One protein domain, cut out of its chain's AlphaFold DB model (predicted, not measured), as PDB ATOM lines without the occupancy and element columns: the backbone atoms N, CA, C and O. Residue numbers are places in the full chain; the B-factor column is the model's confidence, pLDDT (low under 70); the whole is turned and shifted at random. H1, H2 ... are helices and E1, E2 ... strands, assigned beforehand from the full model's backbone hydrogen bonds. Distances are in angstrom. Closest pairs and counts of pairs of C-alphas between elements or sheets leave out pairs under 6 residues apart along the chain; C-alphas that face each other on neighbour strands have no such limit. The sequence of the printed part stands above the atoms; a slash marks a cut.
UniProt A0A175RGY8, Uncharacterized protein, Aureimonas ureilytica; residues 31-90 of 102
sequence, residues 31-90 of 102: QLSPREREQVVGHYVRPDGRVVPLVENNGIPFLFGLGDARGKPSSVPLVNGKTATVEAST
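Overview. This is residues 31 to 90 of the 102 residues of an uncharacterized protein of Aureimonas ureilytica (UniProt A0A175RGY8). With little regular structure, this is a small strand hairpin, E1 and E2, with the short helix H1 leading into it and a long winding tail that swings out into two wide loops, around Phe 62 and around Asn 80. The 60 printed residues hold H1, E1, E2 in chain order; the sheet E1 - E2 is antiparallel, and the class is mixed, with 16 residues in named elements. The whole is compact, radius of gyration of the C-alphas 11.9 A, and spans 31 by 26 by 22 A.

Along the chain. E1, residues 40 to 45, is 14.2 A long and begins at C-alpha 40 (16.689, 32.618, 152.307). E2, residues 51 to 55, is 12.9 A long and ends at C-alpha 55 (16.306, 28.293, 152.947). H1 is residues 34 to 38, 6.8 A.

Arrangement. E1 and E2 form an antiparallel hairpin at 151 degrees; N 44 and O 52 are 2.8 A apart, within hydrogen-bond range. The closest C-alphas of H1 and E2, Glu 36 and Val 55, are 6.9 A apart. In H1 the O i to N i+4 pair is within hydrogen-bond range.

Size, cuts and confidence. The C-alphas farthest apart, Phe 62 and Asn 80, are 33.4 A apart. The printed part has no cut, and both links are tight. Residues 56 to 90 hold no named element; pLDDT is under 70 at residues 61 to 67.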
ATOM      1  N   GLN A  31      18.494  30.695 164.295       83.06
ATOM      2  CA  GLN A  31      19.643  31.524 163.973       83.06
ATOM      3  C   GLN A  31      20.391  30.917 162.786       83.06
ATOM      4  O   GLN A  31      21.025  29.867 162.906       83.06
ATOM      5  N   LEU A  32      20.314  31.605 161.650       82.50
ATOM      6  CA  LEU A  32      21.038  31.271 160.429       82.50
ATOM      7  C   LEU A  32      22.480  31.806 160.471       82.50
ATOM      8  O   LEU A  32      22.739  32.888 161.013       82.50
ATOM      9  N   SER A  33      23.417  31.088 159.850       82.56
ATOM     10  CA  SER A  33      24.745  31.632 159.532       82.56
ATOM     11  C   SER A  33      24.646  32.772 158.498       82.56
ATOM     12  O   SER A  33      23.629  32.898 157.813       82.56
ATOM     13  N   PRO A  34      25.674  33.634 158.339       83.56
ATOM     14  CA  PRO A  34      25.688  34.661 157.291       83.56
ATOM     15  C   PRO A  34      25.362  34.125 155.889       83.56
ATOM     16  O   PRO A  34      24.483  34.661 155.226       83.56
ATOM     17  N   ARG A  35      25.965  32.997 155.503       78.81
ATOM     18  CA  ARG A  35      25.742  32.366 154.194       78.81
ATOM     19  C   ARG A  35      24.350  31.778 154.038       78.81
ATOM     20  O   ARG A  35      23.799  31.777 152.944       78.81
ATOM     21  N   GLU A  36      23.772  31.246 155.109       80.94
ATOM     22  CA  GLU A  36      22.394  30.751 155.062       80.94
ATOM     23  C   GLU A  36      21.393  31.898 154.936       80.94
ATOM     24  O   GLU A  36      20.388  31.737 154.251       80.94
ATOM     25  N   ARG A  37      21.676  33.068 155.532       83.94
ATOM     26  CA  ARG A  37      20.827  34.262 155.385       83.94
ATOM     27  C   ARG A  37      20.733  34.732 153.935       83.94
ATOM     28  O   ARG A  37      19.661  35.144 153.508       83.94
ATOM     29  N   GLU A  38      21.816  34.629 153.173       84.00
ATOM     30  CA  GLU A  38      21.840  34.969 151.741       84.00
ATOM     31  C   GLU A  38      21.033  33.997 150.872       84.00
ATOM     32  O   GLU A  38      20.633  34.336 149.763       84.00
ATOM     33  N   GLN A  39      20.766  32.796 151.383       82.94
ATOM     34  CA  GLN A  39      20.049  31.733 150.677       82.94
ATOM     35  C   GLN A  39      18.582  31.621 151.107       82.94
ATOM     36  O   GLN A  39      17.887  30.675 150.722       82.94
ATOM     37  N   VAL A  40      18.098  32.560 151.924       86.38
ATOM     38  CA  VAL A  40      16.689  32.618 152.307       86.38
ATOM     39  C   VAL A  40      15.862  32.959 151.071       86.38
ATOM     40  O   VAL A  40      15.948  34.056 150.527       86.38
ATOM     41  N   VAL A  41      15.028  32.014 150.648       87.31
ATOM     42  CA  VAL A  41      14.116  32.165 149.502       87.31
ATOM     43  C   VAL A  41      12.729  32.649 149.918       87.31
ATOM     44  O   VAL A  41      11.920  33.027 149.074       87.31
ATOM     45  N   GLY A  42      12.428  32.648 151.218       85.19
ATOM     46  CA  GLY A  42      11.161  33.147 151.733       85.19
ATOM     47  C   GLY A  42      11.001  32.958 153.233       85.19
ATOM     48  O   GLY A  42      11.929  32.576 153.938       85.19
ATOM     49  N   HIS A  43       9.789  33.210 153.716       85.62
ATOM     50  CA  HIS A  43       9.420  33.050 155.118       85.62
ATOM     51  C   HIS A  43       8.088  32.308 155.216       85.62
ATOM     52  O   HIS A  43       7.150  32.593 154.471       85.62
ATOM     53  N   TYR A  44       7.999  31.355 156.139       80.12
ATOM     54  CA  TYR A  44       6.779  30.613 156.434       80.12
ATOM     55  C   TYR A  44       6.223  31.031 157.791       80.12
ATOM     56  O   TYR A  44       6.928  30.976 158.799       80.12
ATOM     57  N   VAL A  45       4.944  31.408 157.828       83.38
ATOM     58  CA  VAL A  45       4.232  31.693 159.077       83.38
ATOM     59  C   VAL A  45       3.595  30.403 159.579       83.38
ATOM     60  O   VAL A  45       2.716  29.830 158.933       83.38
ATOM     61  N   ARG A  46       4.051  29.929 160.736       78.62
ATOM     62  CA  ARG A  46       3.499  28.741 161.385       78.62
ATOM     63  C   ARG A  46       2.097  29.017 161.945       78.62
ATOM     64  O   ARG A  46       1.773  30.162 162.258       78.62
ATOM     65  N   PRO A  47       1.288  27.969 162.187       84.00
ATOM     66  CA  PRO A  47      -0.021  28.110 162.833       84.00
ATOM     67  C   PRO A  47       0.010  28.766 164.222       84.00
ATOM     68  O   PRO A  47      -1.001  29.287 164.676       84.00
ATOM     69  N   ASP A  48       1.157  28.737 164.903       80.94
ATOM     70  CA  ASP A  48       1.376  29.386 166.200       80.94
ATOM     71  C   ASP A  48       1.857  30.846 166.084       80.94
ATOM     72  O   ASP A  48       2.227  31.453 167.087       80.94
ATOM     73  N   GLY A  49       1.864  31.410 164.872       78.75
ATOM     74  CA  GLY A  49       2.235  32.797 164.589       78.75
ATOM     75  C   GLY A  49       3.737  33.048 164.440       78.75
ATOM     76  O   GLY A  49       4.125  34.164 164.103       78.75
ATOM     77  N   ARG A  50       4.597  32.042 164.653       76.88
ATOM     78  CA  ARG A  50       6.050  32.196 164.476       76.88
ATOM     79  C   ARG A  50       6.417  32.245 162.997       76.88
ATOM     80  O   ARG A  50       5.982  31.384 162.231       76.88
ATOM     81  N   VAL A  51       7.265  33.197 162.608       80.88
ATOM     82  CA  VAL A  51       7.837  33.247 161.258       80.88
ATOM     83  C   VAL A  51       9.147  32.471 161.251       80.88
ATOM     84  O   VAL A  51       9.993  32.634 162.130       80.88
ATOM     85  N   VAL A  52       9.295  31.587 160.270       81.75
ATOM     86  CA  VAL A  52      10.481  30.752 160.091       81.75
ATOM     87  C   VAL A  52      11.071  31.043 158.714       81.75
ATOM     88  O   VAL A  52      10.320  31.000 157.732       81.75
ATOM     89  N   PRO A  53      12.378  31.334 158.605       83.50
ATOM     90  CA  PRO A  53      13.021  31.482 157.309       83.50
ATOM     91  C   PRO A  53      12.971  30.154 156.547       83.50
ATOM     92  O   PRO A  53      13.162  29.074 157.112       83.50
ATOM     93  N   LEU A  54      12.725  30.236 155.248       79.44
ATOM     94  CA  LEU A  54      12.851  29.120 154.324       79.44
ATOM     95  C   LEU A  54      14.147  29.303 153.548       79.44
ATOM     96  O   LEU A  54      14.287  30.254 152.781       79.44
ATOM     97  N   VAL A  55      15.082  28.384 153.747       80.06
ATOM     98  CA  VAL A  55      16.306  28.293 152.947       80.06
ATOM     99  C   VAL A  55      16.075  27.268 151.844       80.06
ATOM    100  O   VAL A  55      15.374  26.273 152.059       80.06
ATOM    101  N   GLU A  56      16.640  27.504 150.663       75.94
ATOM    102  CA  GLU A  56      16.581  26.523 149.582       75.94
ATOM    103  C   GLU A  56      17.264  25.218 150.017       75.94
ATOM    104  O   GLU A  56      18.458  25.182 150.311       75.94
ATOM    105  N   ASN A  57      16.480  24.142 150.101       70.94
ATOM    106  CA  ASN A  57      16.948  22.819 150.494       70.94
ATOM    107  C   ASN A  57      16.855  21.886 149.288       70.94
ATOM    108  O   ASN A  57      15.774  21.420 148.930       70.94
ATOM    109  N   ASN A  58      18.010  21.583 148.699       75.44
ATOM    110  CA  ASN A  58      18.138  20.704 147.534       75.44
ATOM    111  C   ASN A  58      18.233  19.210 147.903       75.44
ATOM    112  O   ASN A  58      18.699  18.388 147.114       75.44
ATOM    113  N   GLY A  59      17.851  18.841 149.128       72.69
ATOM    114  CA  GLY A  59      17.856  17.458 149.585       72.69
ATOM    115  C   GLY A  59      16.815  16.586 148.887       72.69
ATOM    116  O   GLY A  59      15.764  17.054 148.456       72.69
ATOM    117  N   ILE A  60      17.090  15.282 148.812       73.94
ATOM    118  CA  ILE A  60      16.168  14.310 148.219       73.94
ATOM    119  C   ILE A  60      15.132  13.924 149.291       73.94
ATOM    120  O   ILE A  60      15.510  13.293 150.279       73.94
ATOM    121  N   PRO A  61      13.830  14.245 149.130       55.88
ATOM    122  CA  PRO A  61      12.853  14.181 150.227       55.88
ATOM    123  C   PRO A  61      12.666  12.804 150.877       55.88
ATOM    124  O   PRO A  61      12.231  12.718 152.022       55.88
ATOM    125  N   PHE A  62      12.973  11.724 150.156       65.62
ATOM    126  CA  PHE A  62      12.798  10.346 150.624       65.62
ATOM    127  C   PHE A  62      14.087   9.690 151.137       65.62
ATOM    128  O   PHE A  62      14.039   8.568 151.641       65.62
ATOM    129  N   LEU A  63      15.237  10.360 151.034       66.19
ATOM    130  CA  LEU A  63      16.485   9.867 151.603       66.19
ATOM    131  C   LEU A  63      16.756  10.613 152.911       66.19
ATOM    132  O   LEU A  63      17.288  11.722 152.933       66.19
ATOM    133  N   PHE A  64      16.368   9.998 154.029       54.06
ATOM    134  CA  PHE A  64      16.634  10.535 155.361       54.06
ATOM    135  C   PHE A  64      18.137  10.802 155.538       54.06
ATOM    136  O   PHE A  64      18.952   9.888 155.452       54.06
ATOM    137  N   GLY A  65      18.504  12.065 155.762       55.00
ATOM    138  CA  GLY A  65      19.896  12.481 155.982       55.00
ATOM    139  C   GLY A  65      20.759  12.619 154.721       55.00
ATOM    140  O   GLY A  65      21.896  13.064 154.830       55.00
ATOM    141  N   LEU A  66      20.232  12.306 153.535       61.25
ATOM    142  CA  LEU A  66      20.930  12.416 152.251       61.25
ATOM    143  C   LEU A  66      20.395  13.647 151.507       61.25
ATOM    144  O   LEU A  66      19.375  13.607 150.820       61.25
ATOM    145  N   GLY A  67      21.056  14.787 151.718       68.06
ATOM    146  CA  GLY A  67      20.636  16.070 151.164       68.06
ATOM    147  C   GLY A  67      21.317  17.270 151.816       68.06
ATOM    148  O   GLY A  67      22.265  17.108 152.579       68.06
ATOM    149  N   ASP A  68      20.797  18.463 151.531       76.94
ATOM    150  CA  ASP A  68      21.325  19.737 152.032       76.94
ATOM    151  C   ASP A  68      21.122  19.878 153.560       76.94
ATOM    152  O   ASP A  68      20.102  19.438 154.105       76.94
ATOM    153  N   ALA A  69      22.106  20.431 154.273       75.88
ATOM    154  CA  ALA A  69      22.058  20.667 155.720       75.88
ATOM    155  C   ALA A  69      21.484  22.048 156.084       75.88
ATOM    156  O   ALA A  69      21.154  22.286 157.249       75.88
ATOM    157  N   ARG A  70      21.332  22.928 155.093       78.44
ATOM    158  CA  ARG A  70      20.900  24.316 155.266       78.44
ATOM    159  C   ARG A  70      19.537  24.458 155.912       78.44
ATOM    160  O   ARG A  70      18.600  23.714 155.614       78.44
ATOM    161  N   GLY A  71      19.433  25.433 156.813       76.56
ATOM    162  CA  GLY A  71      18.181  25.771 157.493       76.56
ATOM    163  C   GLY A  71      17.646  24.667 158.413       76.56
ATOM    164  O   GLY A  71      16.599  24.843 159.038       76.56
ATOM    165  N   LYS A  72      18.345  23.529 158.540       81.62
ATOM    166  CA  LYS A  72      17.973  22.478 159.485       81.62
ATOM    167  C   LYS A  72      18.366  22.911 160.894       81.62
ATOM    168  O   LYS A  72      19.500  23.352 161.091       81.62
ATOM    169  N   PRO A  73      17.478  22.760 161.888       80.38
ATOM    170  CA  PRO A  73      17.809  23.075 163.268       80.38
ATOM    171  C   PRO A  73      18.917  22.149 163.777       80.38
ATOM    172  O   PRO A  73      18.887  20.937 163.549       80.38
ATOM    173  N   SER A  74      19.890  22.719 164.482       81.94
ATOM    174  CA  SER A  74      20.914  21.958 165.188       81.94
ATOM    175  C   SER A  74      20.324  21.222 166.393       81.94
ATOM    176  O   SER A  74      19.311  21.626 166.961       81.94
ATOM    177  N   SER A  75      20.989  20.141 166.805       83.69
ATOM    178  CA  SER A  75      20.710  19.442 168.069       83.69
ATOM    179  C   SER A  75      21.481  20.028 169.263       83.69
ATOM    180  O   SER A  75      21.353  19.529 170.380       83.69
ATOM    181  N   VAL A  76      22.302  21.060 169.041       83.38
ATOM    182  CA  VAL A  76      23.025  21.781 170.101       83.38
ATOM    183  C   VAL A  76      22.025  22.558 170.980       83.38
ATOM    184  O   VAL A  76      21.010  23.032 170.462       83.38
ATOM    185  N   PRO A  77      22.274  22.700 172.302       85.19
ATOM    186  CA  PRO A  77      21.408  23.477 173.183       85.19
ATOM    187  C   PRO A  77      21.149  24.898 172.681       85.19
ATOM    188  O   PRO A  77      22.007  25.528 172.062       85.19
ATOM    189  N   LEU A  78      19.963  25.411 173.005       85.00
ATOM    190  CA  LEU A  78      19.563  26.768 172.649       85.00
ATOM    191  C   LEU A  78      20.490  27.798 173.299       85.00
ATOM    192  O   LEU A  78      20.817  27.692 174.481       85.00
ATOM    193  N   VAL A  79      20.818  28.850 172.552       78.50
ATOM    194  CA  VAL A  79      21.524  30.025 173.072       78.50
ATOM    195  C   VAL A  79      20.532  31.183 173.089       78.50
ATOM    196  O   VAL A  79      19.987  31.551 172.053       78.50
ATOM    197  N   ASN A  80      20.245  31.734 174.273       83.38
ATOM    198  CA  ASN A  80      19.250  32.802 174.463       83.38
ATOM    199  C   ASN A  80      17.864  32.475 173.869       83.38
ATOM    200  O   ASN A  80      17.210  33.333 173.283       83.38
ATOM    201  N   GLY A  81      17.432  31.213 173.979       82.81
ATOM    202  CA  GLY A  81      16.141  30.753 173.451       82.81
ATOM    203  C   GLY A  81      16.092  30.564 171.930       82.81
ATOM    204  O   GLY A  81      15.024  30.261 171.405       82.81
ATOM    205  N   LYS A  82      17.224  30.703 171.229       82.38
ATOM    206  CA  LYS A  82      17.331  30.521 169.777       82.38
ATOM    207  C   LYS A  82      18.085  29.241 169.434       82.38
ATOM    208  O   LYS A  82      19.062  28.883 170.095       82.38
ATOM    209  N   THR A  83      17.628  28.560 168.390       86.94
ATOM    210  CA  THR A  83      18.255  27.357 167.835       86.94
ATOM    211  C   THR A  83      19.176  27.761 166.693       86.94
ATOM    212  O   THR A  83      18.703  28.352 165.732       86.94
ATOM    213  N   ALA A  84      20.468  27.439 166.740       86.81
ATOM    214  CA  ALA A  84      21.338  27.592 165.569       86.81
ATOM    215  C   ALA A  84      21.037  26.513 164.516       86.81
ATOM    216  O   ALA A  84      20.536  25.436 164.852       86.81
ATOM    217  N   THR A  85      21.358  26.759 163.250       85.94
ATOM    218  CA  THR A  85      21.307  25.716 162.214       85.94
ATOM    219  C   THR A  85      22.435  24.699 162.369       85.94
ATOM    220  O   THR A  85      23.439  24.948 163.043       85.94
ATOM    221  N   VAL A  86      22.285  23.531 161.736       83.81
ATOM    222  CA  VAL A  86      23.334  22.501 161.689       83.81
ATOM    223  C   VAL A  86      24.641  23.094 161.158       83.81
ATOM    224  O   VAL A  86      25.674  22.905 161.796       83.81
ATOM    225  N   GLU A  87      24.591  23.868 160.069       81.00
ATOM    226  CA  GLU A  87      25.773  24.516 159.486       81.00
ATOM    227  C   GLU A  87      26.404  25.526 160.447       81.00
ATOM    228  O   GLU A  87      27.594  25.412 160.749       81.00
ATOM    229  N   ALA A  88      25.613  26.442 161.015       82.75
ATOM    230  CA  ALA A  88      26.102  27.424 161.983       82.75
ATOM    231  C   ALA A  88      26.690  26.780 163.252       82.75
ATOM    232  O   ALA A  88      27.568  27.359 163.884       82.75
ATOM    233  N   SER A  89      26.225  25.583 163.626       82.19
ATOM    234  CA  SER A  89      26.696  24.859 164.816       82.19
ATOM    235  C   SER A  89      27.996  24.074 164.620       82.19
ATOM    236  O   SER A  89      28.532  23.519 165.580       82.19
ATOM    237  N   THR A  90      28.521  24.010 163.395       79.50
ATOM    238  CA  THR A  90      29.840  23.417 163.144       79.50
ATOM    239  C   THR A  90      30.952  24.320 163.684       79.50
ATOM    240  O   THR A  90      30.796  25.536 163.757       79.50
TER     241      THR A  90